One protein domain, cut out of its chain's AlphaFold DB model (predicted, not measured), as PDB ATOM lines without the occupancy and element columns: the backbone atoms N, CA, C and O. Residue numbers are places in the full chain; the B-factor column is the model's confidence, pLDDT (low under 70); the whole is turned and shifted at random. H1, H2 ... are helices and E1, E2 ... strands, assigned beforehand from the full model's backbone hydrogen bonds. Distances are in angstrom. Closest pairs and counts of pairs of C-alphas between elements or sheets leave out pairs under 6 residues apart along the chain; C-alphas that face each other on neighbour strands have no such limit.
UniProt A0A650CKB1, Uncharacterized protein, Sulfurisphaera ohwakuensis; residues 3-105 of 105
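AT A GLANCE: This is residues 3 to 105 of the 105 residues of an uncharacterized protein of Sulfurisphaera ohwakuensis (UniProt A0A650CKB1). A twisted sheet of six strands has one long helix, H1, packed over one face, making two layers; a separate small hairpin, E3 and E4, packs on the first part of the same helix. The 103 printed residues hold, in order, E1 E2 E3 E4 H1 E5 E6 E7 E8, and the class is mixed, helices and strands. The large sheet runs E2 E1 E5 E6 E7 E8 and is mixed. The whole is compact and rounded, with a radius of gyration of the C-alphas of 12.4 A and spans of 32 by 28 by 23 A.

IN THESE COORDINATES: E1, residues 3 to 5, begins at C-alpha 3 (-15.929, 14.897, 14.582) and is 6.6 A long; E2, 8 to 10, is 6.4 A. E3, 27 to 31, is 12.7 A and E4, 34 to 38, 12.5 A. H1, 41 to 58, is 25.7 A, from C-alpha 41 at (-10.414, 31.647, 13.133). E5, 65 to 71, is 18.7 A; E6, 75 to 82, 22.8 A; E7, 85 to 93, 24.7 A, and it bends by 52 degrees at residue 90. E8, 99 to 104, is 13.2 A and ends at C-alpha 104 (-34.088, 21.163, 16.664).

HOW THE PARTS SIT: E1 and E2 form an antiparallel hairpin, with N 5 and O 8 2.8 A apart. E1 is parallel to E5, N 68 to O 4 being 2.8 A. E5 E6 E7 E8 are a meander, each strand the antiparallel neighbour of the one before: N 77 to O 69 is 2.8 A, N 78 to O 89 2.7 A, N 90 to O 103 2.7 A. H1 is on this sheet; its closest C-alphas to E8 are Asn 49 and Val 99, 6.6 A. E3 and E4, an antiparallel hairpin with N 36 to O 29 at 2.9 A, are apart from E5 to E8. The closest C-alphas of E3 and H1 are Tyr 27 and Asp 41, 6.1 A. In H1 every O i to N i+4 pair is within hydrogen-bond range.

THE WHOLE: The farthest C-alphas, Glu 84 and Glu 95, are 34.1 A apart. The printed part has no cut. The link from E2 to E3, residues 11 to 26, is long. Mean pLDDT of the printed part is 97.2, and no printed residue is under 70.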
ATOM      1  N   ILE A   3     -15.235  13.984  15.497       98.62
ATOM      2  CA  ILE A   3     -15.929  14.897  14.582       98.62
ATOM      3  C   ILE A   3     -15.998  14.288  13.187       98.62
ATOM      4  O   ILE A   3     -14.984  13.869  12.635       98.62
ATOM      5  N   ILE A   4     -17.204  14.247  12.617       98.75
ATOM      6  CA  ILE A   4     -17.461  13.770  11.257       98.75
ATOM      7  C   ILE A   4     -18.077  14.908  10.443       98.75
ATOM      8  O   ILE A   4     -19.174  15.361  10.759       98.75
ATOM      9  N   VAL A   5     -17.421  15.333   9.367       98.56
ATOM     10  CA  VAL A   5     -17.927  16.347   8.432       98.56
ATOM     11  C   VAL A   5     -18.192  15.697   7.078       98.56
ATOM     12  O   VAL A   5     -17.287  15.147   6.454       98.56
ATOM     13  N   ASN A   6     -19.443  15.751   6.611       98.12
ATOM     14  CA  ASN A   6     -19.886  15.178   5.334       98.12
ATOM     15  C   ASN A   6     -19.420  13.718   5.136       98.12
ATOM     16  O   ASN A   6     -18.937  13.331   4.070       98.12
ATOM     17  N   GLY A   7     -19.537  12.913   6.197       97.94
ATOM     18  CA  GLY A   7     -19.196  11.487   6.200       97.94
ATOM     19  C   GLY A   7     -17.711  11.150   6.377       97.94
ATOM     20  O   GLY A   7     -17.367   9.971   6.324       97.94
ATOM     21  N   LYS A   8     -16.831  12.132   6.601       98.12
ATOM     22  CA  LYS A   8     -15.395  11.913   6.842       98.12
ATOM     23  C   LYS A   8     -14.979  12.437   8.206       98.12
ATOM     24  O   LYS A   8     -15.502  13.450   8.656       98.12
ATOM     25  N   GLU A   9     -14.044  11.754   8.854       98.31
ATOM     26  CA  GLU A   9     -13.440  12.248  10.092       98.31
ATOM     27  C   GLU A   9     -12.727  13.584   9.852       98.31
ATOM     28  O   GLU A   9     -12.154  13.787   8.782       98.31
ATOM     29  N   ALA A  10     -12.803  14.488  10.827       98.25
ATOM     30  CA  ALA A  10     -12.230  15.831  10.793       98.25
ATOM     31  C   ALA A  10     -11.764  16.257  12.199       98.25
ATOM     32  O   ALA A  10     -12.040  15.582  13.189       98.25
ATOM     33  N   GLY A  11     -11.065  17.388  12.289       97.50
ATOM     34  CA  GLY A  11     -10.612  18.000  13.542       97.50
ATOM     35  C   GLY A  11      -9.101  17.983  13.773       97.50
ATOM     36  O   GLY A  11      -8.645  18.548  14.763       97.50
ATOM     37  N   SER A  12      -8.320  17.410  12.853       97.69
ATOM     38  CA  SER A  12      -6.849  17.451  12.853       97.69
ATOM     39  C   SER A  12      -6.315  18.046  11.549       97.69
ATOM     40  O   SER A  12      -7.069  18.246  10.594       97.69
ATOM     41  N   LYS A  13      -5.008  18.315  11.474       95.88
ATOM     42  CA  LYS A  13      -4.394  18.853  10.255       95.88
ATOM     43  C   LYS A  13      -4.494  17.871   9.083       95.88
ATOM     44  O   LYS A  13      -4.654  18.289   7.939       95.88
ATOM     45  N   GLU A  14      -4.431  16.580   9.383       96.50
ATOM     46  CA  GLU A  14      -4.475  15.473   8.432       96.50
ATOM     47  C   GLU A  14      -5.908  15.163   7.986       96.50
ATOM     48  O   GLU A  14      -6.133  14.801   6.831       96.50
ATOM     49  N   THR A  15      -6.881  15.322   8.890       97.56
ATOM     50  CA  THR A  15      -8.298  15.004   8.637       97.56
ATOM     51  C   THR A  15      -9.137  16.217   8.219       97.56
ATOM     52  O   THR A  15     -10.239  16.061   7.698       97.56
ATOM     53  N   GLY A  16      -8.600  17.430   8.357       98.00
ATOM     54  CA  GLY A  16      -9.222  18.679   7.923       98.00
ATOM     55  C   GLY A  16      -9.991  19.407   9.027       98.00
ATOM     56  O   GLY A  16     -10.153  18.926  10.145       98.00
ATOM     57  N   CYS A  17     -10.450  20.614   8.703       98.50
ATOM     58  CA  CYS A  17     -11.120  21.547   9.605       98.50
ATOM     59  C   CYS A  17     -12.323  20.901  10.304       98.50
ATOM     60  O   CYS A  17     -13.214  20.375   9.633       98.50
ATOM     61  N   ALA A  18     -12.397  21.029  11.631       98.44
ATOM     62  CA  ALA A  18     -13.476  20.483  12.459       98.44
ATOM     63  C   ALA A  18     -14.893  20.922  12.029       98.44
ATOM     64  O   ALA A  18     -15.858  20.214  12.301       98.44
ATOM     65  N   LEU A  19     -15.051  22.059  11.341       98.25
ATOM     66  CA  LEU A  19     -16.364  22.553  10.910       98.25
ATOM     67  C   LEU A  19     -16.707  22.271   9.438       98.25
ATOM     68  O   LEU A  19     -17.877  22.075   9.100       98.25
ATOM     69  N   CYS A  20     -15.723  22.327   8.538       97.25
ATOM     70  CA  CYS A  20     -15.964  22.294   7.088       97.25
ATOM     71  C   CYS A  20     -15.164  21.223   6.330       97.25
ATOM     72  O   CYS A  20     -15.412  21.020   5.144       97.25
ATOM     73  N   GLY A  21     -14.229  20.537   6.991       97.38
ATOM     74  CA  GLY A  21     -13.392  19.492   6.394       97.38
ATOM     75  C   GLY A  21     -12.274  20.000   5.473       97.38
ATOM     76  O   GLY A  21     -11.568  19.196   4.873       97.38
ATOM     77  N   ALA A  22     -12.083  21.316   5.337       97.00
ATOM     78  CA  ALA A  22     -10.997  21.875   4.534       97.00
ATOM     79  C   ALA A  22      -9.614  21.587   5.149       97.00
ATOM     80  O   ALA A  22      -9.444  21.681   6.360       97.00
ATOM     81  N   THR A  23      -8.611  21.280   4.324       95.94
ATOM     82  CA  THR A  23      -7.256  20.889   4.776       95.94
ATOM     83  C   THR A  23      -6.223  22.026   4.734       95.94
ATOM     84  O   THR A  23      -5.083  21.874   5.189       95.94
ATOM     85  N   TRP A  24      -6.608  23.192   4.211       95.81
ATOM     86  CA  TRP A  24      -5.791  24.409   4.225       95.81
ATOM     87  C   TRP A  24      -5.927  25.160   5.559       95.81
ATOM     88  O   TRP A  24      -6.838  24.884   6.334       95.81
ATOM     89  N   GLY A  25      -5.020  26.105   5.820       95.38
ATOM     90  CA  GLY A  25      -4.998  26.898   7.055       95.38
ATOM     91  C   GLY A  25      -4.195  26.257   8.184       95.38
ATOM     92  O   GLY A  25      -3.660  25.160   8.032       95.38
ATOM     93  N   GLU A  26      -4.070  26.952   9.307       96.75
ATOM     94  CA  GLU A  26      -3.209  26.554  10.435       96.75
ATOM     95  C   GLU A  26      -3.745  27.025  11.794       96.75
ATOM     96  O   GLU A  26      -2.996  27.137  12.761       96.75
ATOM     97  N   TYR A  27      -5.052  27.288  11.876       98.38
ATOM     98  CA  TYR A  27      -5.675  27.759  13.106       98.38
ATOM     99  C   TYR A  27      -6.004  26.585  14.032       98.38
ATOM    100  O   TYR A  27      -6.468  25.534  13.587       98.38
ATOM    101  N   TYR A  28      -5.781  26.775  15.329       98.31
ATOM    102  CA  TYR A  28      -6.122  25.802  16.360       98.31
ATOM    103  C   TYR A  28      -6.849  26.493  17.502       98.31
ATOM    104  O   TYR A  28      -6.479  27.598  17.885       98.31
ATOM    105  N   GLU A  29      -7.830  25.806  18.076       98.25
ATOM    106  CA  GLU A  29      -8.592  26.286  19.228       98.25
ATOM    107  C   GLU A  29      -8.830  25.141  20.209       98.25
ATOM    108  O   GLU A  29      -9.007  23.991  19.797       98.25
ATOM    109  N   GLU A  30      -8.854  25.455  21.502       97.81
ATOM    110  CA  GLU A  30      -9.246  24.494  22.529       97.81
ATOM    111  C   GLU A  30     -10.760  24.557  22.752       97.81
ATOM    112  O   GLU A  30     -11.311  25.568  23.196       97.81
ATOM    113  N   ILE A  31     -11.455  23.466  22.431       96.19
ATOM    114  CA  ILE A  31     -12.909  23.356  22.558       96.19
ATOM    115  C   ILE A  31     -13.236  22.021  23.211       96.19
ATOM    116  O   ILE A  31     -12.829  20.965  22.741       96.19
ATOM    117  N   ASP A  32     -13.994  22.079  24.306       92.19
ATOM    118  CA  ASP A  32     -14.400  20.903  25.087       92.19
ATOM    119  C   ASP A  32     -13.232  20.042  25.611       92.19
ATOM    120  O   ASP A  32     -13.366  18.839  25.805       92.19
ATOM    121  N   GLY A  33     -12.077  20.673  25.854       93.38
ATOM    122  CA  GLY A  33     -10.855  20.006  26.315       93.38
ATOM    123  C   GLY A  33     -10.006  19.388  25.200       93.38
ATOM    124  O   GLY A  33      -8.924  18.882  25.486       93.38
ATOM    125  N   ASP A  34     -10.452  19.460  23.944       95.81
ATOM    126  CA  ASP A  34      -9.688  19.012  22.784       95.81
ATOM    127  C   ASP A  34      -9.073  20.199  22.040       95.81
ATOM    128  O   ASP A  34      -9.726  21.219  21.809       95.81
ATOM    129  N   ARG A  35      -7.821  20.047  21.598       97.50
ATOM    130  CA  ARG A  35      -7.174  20.995  20.686       97.50
ATOM    131  C   ARG A  35      -7.533  20.635  19.245       97.50
ATOM    132  O   ARG A  35      -6.999  19.670  18.702       97.50
ATOM    133  N   LEU A  36      -8.424  21.409  18.632       98.38
ATOM    134  CA  LEU A  36      -8.989  21.131  17.310       98.38
ATOM    135  C   LEU A  36      -8.368  22.011  16.224       98.38
ATOM    136  O   LEU A  36      -8.082  23.186  16.451       98.38
ATOM    137  N   PHE A  37      -8.197  21.442  15.031       98.56
ATOM    138  CA  PHE A  37      -7.740  22.154  13.838       98.56
ATOM    139  C   PHE A  37      -8.898  22.816  13.075       98.56
ATOM    140  O   PHE A  37      -9.936  22.195  12.813       98.56
ATOM    141  N   PHE A  38      -8.666  24.048  12.623       98.62
ATOM    142  CA  PHE A  38      -9.558  24.821  11.769       98.62
ATOM    143  C   PHE A  38      -8.796  25.475  10.614       98.62
ATOM    144  O   PHE A  38      -7.629  25.852  10.725       98.62
ATOM    145  N   CYS A  39      -9.488  25.665   9.490       98.00
ATOM    146  CA  CYS A  39      -8.910  26.360   8.342       98.00
ATOM    147  C   CYS A  39      -8.751  27.873   8.577       98.00
ATOM    148  O   CYS A  39      -7.858  28.493   8.005       98.00
ATOM    149  N   CYS A  40      -9.584  28.460   9.438       97.69
ATOM    150  CA  CYS A  40      -9.507  29.851   9.870       97.69
ATOM    151  C   CYS A  40     -10.096  30.017  11.279       97.69
ATOM    152  O   CYS A  40     -10.800  29.137  11.782       97.69
ATOM    153  N   ASP A  41      -9.834  31.174  11.875       97.75
ATOM    154  CA  ASP A  41     -10.414  31.647  13.133       97.75
ATOM    155  C   ASP A  41     -11.950  31.706  13.090       97.75
ATOM    156  O   ASP A  41     -12.618  31.292  14.034       97.75
ATOM    157  N   PHE A  42     -12.529  32.119  11.961       96.88
ATOM    158  CA  PHE A  42     -13.981  32.210  11.806       96.88
ATOM    159  C   PHE A  42     -14.680  30.846  11.921       96.88
ATOM    160  O   PHE A  42     -15.693  30.712  12.601       96.88
ATOM    161  N   CYS A  43     -14.103  29.792  11.330       97.94
ATOM    162  CA  CYS A  43     -14.615  28.429  11.499       97.94
ATOM    163  C   CYS A  43     -14.506  27.944  12.953       97.94
ATOM    164  O   CYS A  43     -15.365  27.187  13.403       97.94
ATOM    165  N   ALA A  44     -13.469  28.361  13.683       98.31
ATOM    166  CA  ALA A  44     -13.343  28.038  15.100       98.31
ATOM    167  C   ALA A  44     -14.418  28.748  15.933       98.31
ATOM    168  O   ALA A  44     -15.048  28.113  16.781       98.31
ATOM    169  N   LEU A  45     -14.680  30.028  15.645       98.25
ATOM    170  CA  LEU A  45     -15.735  30.816  16.282       98.25
ATOM    171  C   LEU A  45     -17.123  30.197  16.057       98.25
ATOM    172  O   LEU A  45     -17.817  29.890  17.026       98.25
ATOM    173  N   GLU A  46     -17.490  29.932  14.799       98.38
ATOM    174  CA  GLU A  46     -18.759  29.288  14.432       98.38
ATOM    175  C   GLU A  46     -18.933  27.942  15.158       98.38
ATOM    176  O   GLU A  46     -19.981  27.655  15.746       98.38
ATOM    177  N   PHE A  47     -17.886  27.110  15.162       98.44
ATOM    178  CA  PHE A  47     -17.918  25.805  15.816       98.44
ATOM    179  C   PHE A  47     -18.093  25.931  17.331       98.44
ATOM    180  O   PHE A  47     -18.941  25.252  17.913       98.44
ATOM    181  N   LYS A  48     -17.334  26.824  17.975       98.31
ATOM    182  CA  LYS A  48     -17.425  27.095  19.415       98.31
ATOM    183  C   LYS A  48     -18.820  27.575  19.802       98.31
ATOM    184  O   LYS A  48     -19.400  27.062  20.758       98.31
ATOM    185  N   ASN A  49     -19.383  28.503  19.034       98.12
ATOM    186  CA  ASN A  49     -20.726  29.031  19.249       98.12
ATOM    187  C   ASN A  49     -21.799  27.945  19.094       98.12
ATOM    188  O   ASN A  49     -22.684  27.823  19.942       98.12
ATOM    189  N   MET A  50     -21.684  27.094  18.072       98.25
ATOM    190  CA  MET A  50     -22.567  25.941  17.892       98.25
ATOM    191  C   MET A  50     -22.487  24.961  19.071       98.25
ATOM    192  O   MET A  50     -23.525  24.559  19.594       98.25
ATOM    193  N   VAL A  51     -21.279  24.584  19.507       98.25
ATOM    194  CA  VAL A  51     -21.078  23.675  20.650       98.25
ATOM    195  C   VAL A  51     -21.677  24.266  21.927       98.25
ATOM    196  O   VAL A  51     -22.373  23.562  22.660       98.25
ATOM    197  N   ASN A  52     -21.467  25.559  22.176       97.94
ATOM    198  CA  ASN A  52     -22.038  26.254  23.327       97.94
ATOM    199  C   ASN A  52     -23.570  26.257  23.296       97.94
ATOM    200  O   ASN A  52     -24.201  25.997  24.321       97.94
ATOM    201  N   GLU A  53     -24.178  26.500  22.132       98.25
ATOM    202  CA  GLU A  53     -25.636  26.495  21.987       98.25
ATOM    203  C   GLU A  53     -26.223  25.090  22.205       98.25
ATOM    204  O   GLU A  53     -27.234  24.945  22.894       98.25
ATOM    205  N   VAL A  54     -25.554  24.037  21.718       98.31
ATOM    206  CA  VAL A  54     -25.936  22.643  22.009       98.31
ATOM    207  C   VAL A  54     -25.876  22.367  23.509       98.31
ATOM    208  O   VAL A  54     -26.858  21.891  24.080       98.31
ATOM    209  N   LYS A  55     -24.759  22.686  24.177       98.00
ATOM    210  CA  LYS A  55     -24.603  22.481  25.628       98.00
ATOM    211  C   LYS A  55     -25.648  23.248  26.435       98.00
ATOM    212  O   LYS A  55     -26.235  22.693  27.358       98.00
ATOM    213  N   LYS A  56     -25.944  24.491  26.051       98.12
ATOM    214  CA  LYS A  56     -26.982  25.322  26.675       98.12
ATOM    215  C   LYS A  56     -28.374  24.690  26.576       98.12
ATOM    216  O   LYS A  56     -29.105  24.702  27.560       98.12
ATOM    217  N   ARG A  57     -28.748  24.142  25.414       98.00
ATOM    218  CA  ARG A  57     -30.079  23.537  25.192       98.00
ATOM    219  C   ARG A  57     -30.233  22.169  25.844       98.00
ATOM    220  O   ARG A  57     -31.302  21.841  26.342       98.00
ATOM    221  N   THR A  58     -29.168  21.380  25.836       98.06
ATOM    222  CA  THR A  58     -29.176  19.996  26.332       98.06
ATOM    223  C   THR A  58     -28.811  19.872  27.811       98.06
ATOM    224  O   THR A  58     -29.069  18.837  28.425       98.06
ATOM    225  N   GLY A  59     -28.174  20.898  28.384       98.25
ATOM    226  CA  GLY A  59     -27.571  20.851  29.716       98.25
ATOM    227  C   GLY A  59     -26.323  19.962  29.795       98.25
ATOM    228  O   GLY A  59     -25.892  19.610  30.892       98.25
ATOM    229  N   TRP A  60     -25.757  19.541  28.660       98.00
ATOM    230  CA  TRP A  60     -24.592  18.660  28.641       98.00
ATOM    231  C   TRP A  60     -23.310  19.413  29.002       98.00
ATOM    232  O   TRP A  60     -23.059  20.520  28.530       98.00
ATOM    233  N   SER A  61     -22.453  18.776  29.803       95.62
ATOM    234  CA  SER A  61     -21.133  19.319  30.143       95.62
ATOM    235  C   SER A  61     -20.114  19.152  29.011       95.62
ATOM    236  O   SER A  61     -19.208  19.976  28.889       95.62
ATOM    237  N   LYS A  62     -20.288  18.129  28.165       96.38
ATOM    238  CA  LYS A  62     -19.415  17.780  27.035       96.38
ATOM    239  C   LYS A  62     -20.190  17.137  25.881       96.38
ATOM    240  O   LYS A  62     -21.338  16.728  26.062       96.38
ATOM    241  N   ILE A  63     -19.545  17.016  24.727       97.94
ATOM    242  CA  ILE A  63     -20.021  16.302  23.540       97.94
ATOM    243  C   ILE A  63     -18.958  15.264  23.155       97.94
ATOM    244  O   ILE A  63     -17.796  15.596  22.925       97.94
ATOM    245  N   ASP A  64     -19.350  13.994  23.074       97.69
ATOM    246  CA  ASP A  64     -18.429  12.908  22.726       97.69
ATOM    247  C   ASP A  64     -18.223  12.813  21.208       97.69
ATOM    248  O   ASP A  64     -17.094  12.639  20.742       97.69
ATOM    249  N   GLU A  65     -19.305  12.954  20.434       98.38
ATOM    250  CA  GLU A  65     -19.296  12.891  18.969       98.38
ATOM    251  C   GLU A  65     -20.162  14.007  18.368       98.38
ATOM    252  O   GLU A  65     -21.269  14.270  18.842       98.38
ATOM    253  N   LEU A  66     -19.669  14.633  17.299       98.56
ATOM    254  CA  LEU A  66     -20.402  15.618  16.515       98.56
ATOM    255  C   LEU A  66     -20.356  15.260  15.027       98.56
ATOM    256  O   LEU A  66     -19.292  15.205  14.410       98.56
ATOM    257  N   ILE A  67     -21.528  15.028  14.447       98.75
ATOM    258  CA  ILE A  67     -21.701  14.733  13.023       98.75
ATOM    259  C   ILE A  67     -22.291  15.972  12.364       98.75
ATOM    260  O   ILE A  67     -23.310  16.472  12.828       98.75
ATOM    261  N   ILE A  68     -21.677  16.449  11.286       98.69
ATOM    262  CA  ILE A  68     -22.017  17.692  10.592       98.69
ATOM    263  C   ILE A  68     -22.188  17.384   9.105       98.69
ATOM    264  O   ILE A  68     -21.252  16.929   8.450       98.69
ATOM    265  N   ASN A  69     -23.364  17.664   8.547       98.50
ATOM    266  CA  ASN A  69     -23.638  17.493   7.120       98.50
ATOM    267  C   ASN A  69     -24.169  18.787   6.508       98.50
ATOM    268  O   ASN A  69     -25.075  19.411   7.057       98.50
ATOM    269  N   GLY A  70     -23.639  19.172   5.351       96.81
ATOM    270  CA  GLY A  70     -23.999  20.405   4.654       96.81
ATOM    271  C   GLY A  70     -22.824  21.370   4.520       96.81
ATOM    272  O   GLY A  70     -21.656  20.978   4.583       96.81
ATOM    273  N   ASN A  71     -23.136  22.641   4.278       94.31
ATOM    274  CA  ASN A  71     -22.147  23.677   3.990       94.31
ATOM    275  C   ASN A  71     -22.619  25.060   4.464       94.31
ATOM    276  O   ASN A  71     -23.716  25.218   4.995       94.31
ATOM    277  N   TYR A  72     -21.772  26.069   4.270       90.38
ATOM    278  CA  TYR A  72     -22.047  27.447   4.674       90.38
ATOM    279  C   TYR A  72     -23.325  28.026   4.031       90.38
ATOM    280  O   TYR A  72     -24.168  28.598   4.719       90.38
ATOM    281  N   TYR A  73     -23.522  27.822   2.725       91.00
ATOM    282  CA  TYR A  73     -24.619  28.432   1.966       91.00
ATOM    283  C   TYR A  73     -25.998  27.905   2.386       91.00
ATOM    284  O   TYR A  73     -26.936  28.682   2.609       91.00
ATOM    285  N   THR A  74     -26.123  26.583   2.525       94.06
ATOM    286  CA  THR A  74     -27.394  25.920   2.863       94.06
ATOM    287  C   THR A  74     -27.618  25.770   4.364       94.06
ATOM    288  O   THR A  74     -28.721  25.418   4.775       94.06
ATOM    289  N   GLY A  75     -26.598  26.021   5.183       96.62
ATOM    290  CA  GLY A  75     -26.556  25.586   6.574       96.62
ATOM    291  C   GLY A  75     -26.221  24.099   6.698       96.62
ATOM    292  O   GLY A  75     -25.974  23.394   5.710       96.62
ATOM    293  N   ARG A  76     -26.190  23.631   7.945       98.19
ATOM    294  CA  ARG A  76     -25.709  22.305   8.329       98.19
ATOM    295  C   ARG A  76     -26.762  21.588   9.166       98.19
ATOM    296  O   ARG A  76     -27.350  22.187  10.057       98.19
ATOM    297  N   THR A  77     -26.986  20.310   8.881       98.44
ATOM    298  CA  THR A  77     -27.735  19.400   9.754       98.44
ATOM    299  C   THR A  77     -26.737  18.592  10.563       98.44
ATOM    300  O   THR A  77     -25.825  17.977  10.002       98.44
ATOM    301  N   CYS A  78     -26.911  18.603  11.874       98.62
ATOM    302  CA  CYS A  78     -25.947  18.112  12.832       98.62
ATOM    303  C   CYS A  78     -26.580  17.117  13.806       98.62
ATOM    304  O   CYS A  78     -27.773  17.183  14.108       98.62
ATOM    305  N   ILE A  79     -25.748  16.214  14.322       98.75
ATOM    306  CA  ILE A  79     -26.086  15.297  15.412       98.75
ATOM    307  C   ILE A  79     -24.975  15.402  16.452       98.75
ATOM    308  O   ILE A  79     -23.843  15.001  16.180       98.75
ATOM    309  N   ALA A  80     -25.291  15.943  17.625       98.62
ATOM    310  CA  ALA A  80     -24.408  15.908  18.786       98.62
ATOM    311  C   ALA A  80     -24.750  14.697  19.653       98.62
ATOM    312  O   ALA A  80     -25.929  14.400  19.852       98.62
ATOM    313  N   LYS A  81     -23.741  14.011  20.192       98.62
ATOM    314  CA  LYS A  81     -23.938  12.839  21.051       98.62
ATOM    315  C   LYS A  81     -23.175  12.928  22.366       98.62
ATOM    316  O   LYS A  81     -22.060  13.447  22.412       98.62
ATOM    317  N   LEU A  82     -23.774  12.360  23.411       98.00
ATOM    318  CA  LEU A  82     -23.177  12.151  24.731       98.00
ATOM    319  C   LEU A  82     -23.596  10.765  25.240       98.00
ATOM    320  O   LEU A  82     -24.746  10.568  25.645       98.00
ATOM    321  N   GLY A  83     -22.677   9.800  25.210       96.31
ATOM    322  CA  GLY A  83     -23.003   8.386  25.417       96.31
ATOM    323  C   GLY A  83     -24.101   7.907  24.456       96.31
ATOM    324  O   GLY A  83     -23.960   8.010  23.242       96.31
ATOM    325  N   GLU A  84     -25.210   7.407  25.006       96.81
ATOM    326  CA  GLU A  84     -26.378   6.943  24.234       96.81
ATOM    327  C   GLU A  84     -27.348   8.069  23.840       96.81
ATOM    328  O   GLU A  84     -28.314   7.832  23.115       96.81
ATOM    329  N   LYS A  85     -27.128   9.299  24.321       98.12
ATOM    330  CA  LYS A  85     -28.003  10.438  24.024       98.12
ATOM    331  C   LYS A  85     -27.601  11.087  22.710       98.12
ATOM    332  O   LYS A  85     -26.413  11.262  22.439       98.12
ATOM    333  N   GLU A  86     -28.593  11.535  21.951       98.25
ATOM    334  CA  GLU A  86     -28.401  12.323  20.737       98.25
ATOM    335  C   GLU A  86     -29.244  13.602  20.759       98.25
ATOM    336  O   GLU A  86     -30.338  13.633  21.320       98.25
ATOM    337  N   TYR A  87     -28.716  14.657  20.143       98.62
ATOM    338  CA  TYR A  87     -29.402  15.920  19.908       98.62
ATOM    339  C   TYR A  87     -29.220  16.313  18.444       98.62
ATOM    340  O   TYR A  87     -28.096  16.548  17.987       98.62
ATOM    341  N   LYS A  88     -30.324  16.335  17.699       98.69
ATOM    342  CA  LYS A  88     -30.347  16.603  16.261       98.69
ATOM    343  C   LYS A  88     -30.815  18.024  16.017       98.69
ATOM    344  O   LYS A  88     -31.784  18.488  16.612       98.69
ATOM    345  N   PHE A  89     -30.097  18.735  15.160       98.75
ATOM    346  CA  PHE A  89     -30.398  20.134  14.907       98.75
ATOM    347  C   PHE A  89     -29.914  20.584  13.535       98.75
ATOM    348  O   PHE A  89     -28.949  20.067  12.983       98.75
ATOM    349  N   TYR A  90     -30.576  21.595  12.998       98.56
ATOM    350  CA  TYR A  90     -30.118  22.395  11.881       98.56
ATOM    351  C   TYR A  90     -29.525  23.706  12.402       98.56
ATOM    352  O   TYR A  90     -30.129  24.367  13.253       98.56
ATOM    353  N   VAL A  91     -28.384  24.113  11.849       98.31
ATOM    354  CA  VAL A  91     -27.719  25.378  12.168       98.31
ATOM    355  C   VAL A  91     -27.297  26.138  10.910       98.31
ATOM    356  O   VAL A  91     -26.809  25.556   9.936       98.31
ATOM    357  N   LYS A  92     -27.445  27.464  10.939       97.88
ATOM    358  CA  LYS A  92     -26.851  28.390   9.970       97.88
ATOM    359  C   LYS A  92     -26.265  29.585  10.714       97.88
ATOM    360  O   LYS A  92     -26.939  30.161  11.567       97.88
ATOM    361  N   PHE A  93     -25.030  29.938  10.390       96.88
ATOM    362  CA  PHE A  93     -24.328  31.059  11.007       96.88
ATOM    363  C   PHE A  93     -24.626  32.365  10.265       96.88
ATOM    364  O   PHE A  93     -25.031  32.336   9.097       96.88
ATOM    365  N   ASN A  94     -24.495  33.492  10.959       94.94
ATOM    366  CA  ASN A  94     -24.539  34.817  10.347       94.94
ATOM    367  C   ASN A  94     -23.132  35.240   9.868       94.94
ATOM    368  O   ASN A  94     -22.160  34.507  10.027       94.94
ATOM    369  N   GLU A  95     -23.025  36.434   9.284       92.44
ATOM    370  CA  GLU A  95     -21.756  36.965   8.755       92.44
ATOM    371  C   GLU A  95     -20.720  37.301   9.844       92.44
ATOM    372  O   GLU A  95     -19.555  37.524   9.533       92.44
ATOM    373  N   GLU A  96     -21.122  37.295  11.117       93.75
ATOM    374  CA  GLU A  96     -20.270  37.561  12.283       93.75
ATOM    375  C   GLU A  96     -19.781  36.263  12.956       93.75
ATOM    376  O   GLU A  96     -18.963  36.308  13.870       93.75
ATOM    377  N   GLY A  97     -20.246  35.097  12.490       90.00
ATOM    378  CA  GLY A  97     -19.879  33.783  13.030       90.00
ATOM    379  C   GLY A  97     -20.753  33.345  14.209       90.00
ATOM    380  O   GLY A  97     -20.519  32.299  14.824       90.00
ATOM    381  N   ASP A  98     -21.794  34.116  14.518       94.62
ATOM    382  CA  ASP A  98     -22.803  33.764  15.504       94.62
ATOM    383  C   ASP A  98     -23.846  32.809  14.926       94.62
ATOM    384  O   ASP A  98     -24.079  32.703  13.718       94.62
ATOM    385  N   VAL A  99     -24.519  32.096  15.827       96.19
ATOM    386  CA  VAL A  99     -25.638  31.223  15.480       96.19
ATOM    387  C   VAL A  99     -26.833  32.083  15.052       96.19
ATOM    388  O   VAL A  99     -27.568  32.603  15.886       96.19
ATOM    389  N   GLY A 100     -27.047  32.211  13.740       95.56
ATOM    390  CA  GLY A 100     -28.175  32.959  13.180       95.56
ATOM    391  C   GLY A 100     -29.484  32.165  13.202       95.56
ATOM    392  O   GLY A 100     -30.514  32.649  13.664       95.56
ATOM    393  N   ILE A 101     -29.456  30.921  12.715       96.88
ATOM    394  CA  ILE A 101     -30.592  29.993  12.763       96.88
ATOM    395  C   ILE A 101     -30.163  28.748  13.524       96.88
ATOM    396  O   ILE A 101     -29.163  28.131  13.173       96.88
ATOM    397  N   PHE A 102     -30.970  28.342  14.502       98.19
ATOM    398  CA  PHE A 102     -30.817  27.072  15.203       98.19
ATOM    399  C   PHE A 102     -32.185  26.436  15.419       98.19
ATOM    400  O   PHE A 102     -33.048  27.017  16.083       98.19
ATOM    401  N   LYS A 103     -32.396  25.249  14.852       98.00
ATOM    402  CA  LYS A 103     -33.666  24.519  14.933       98.00
ATOM    403  C   LYS A 103     -33.395  23.076  15.316       98.00
ATOM    404  O   LYS A 103     -32.588  22.428  14.669       98.00
ATOM    405  N   GLU A 104     -34.069  22.590  16.342       97.19
ATOM    406  CA  GLU A 104     -34.088  21.163  16.664       97.19
ATOM    407  C   GLU A 104     -34.848  20.392  15.575       97.19
ATOM    408  O   GLU A 104     -35.791  20.945  14.995       97.19
ATOM    409  N   VAL A 105     -34.400  19.172  15.254       92.56
ATOM    410  CA  VAL A 105     -34.929  18.344  14.150       92.56
ATOM    411  C   VAL A 105     -35.255  16.939  14.626       92.56
ATOM    412  O   VAL A 105     -34.392  16.344  15.305       92.56
TER     413      VAL A 105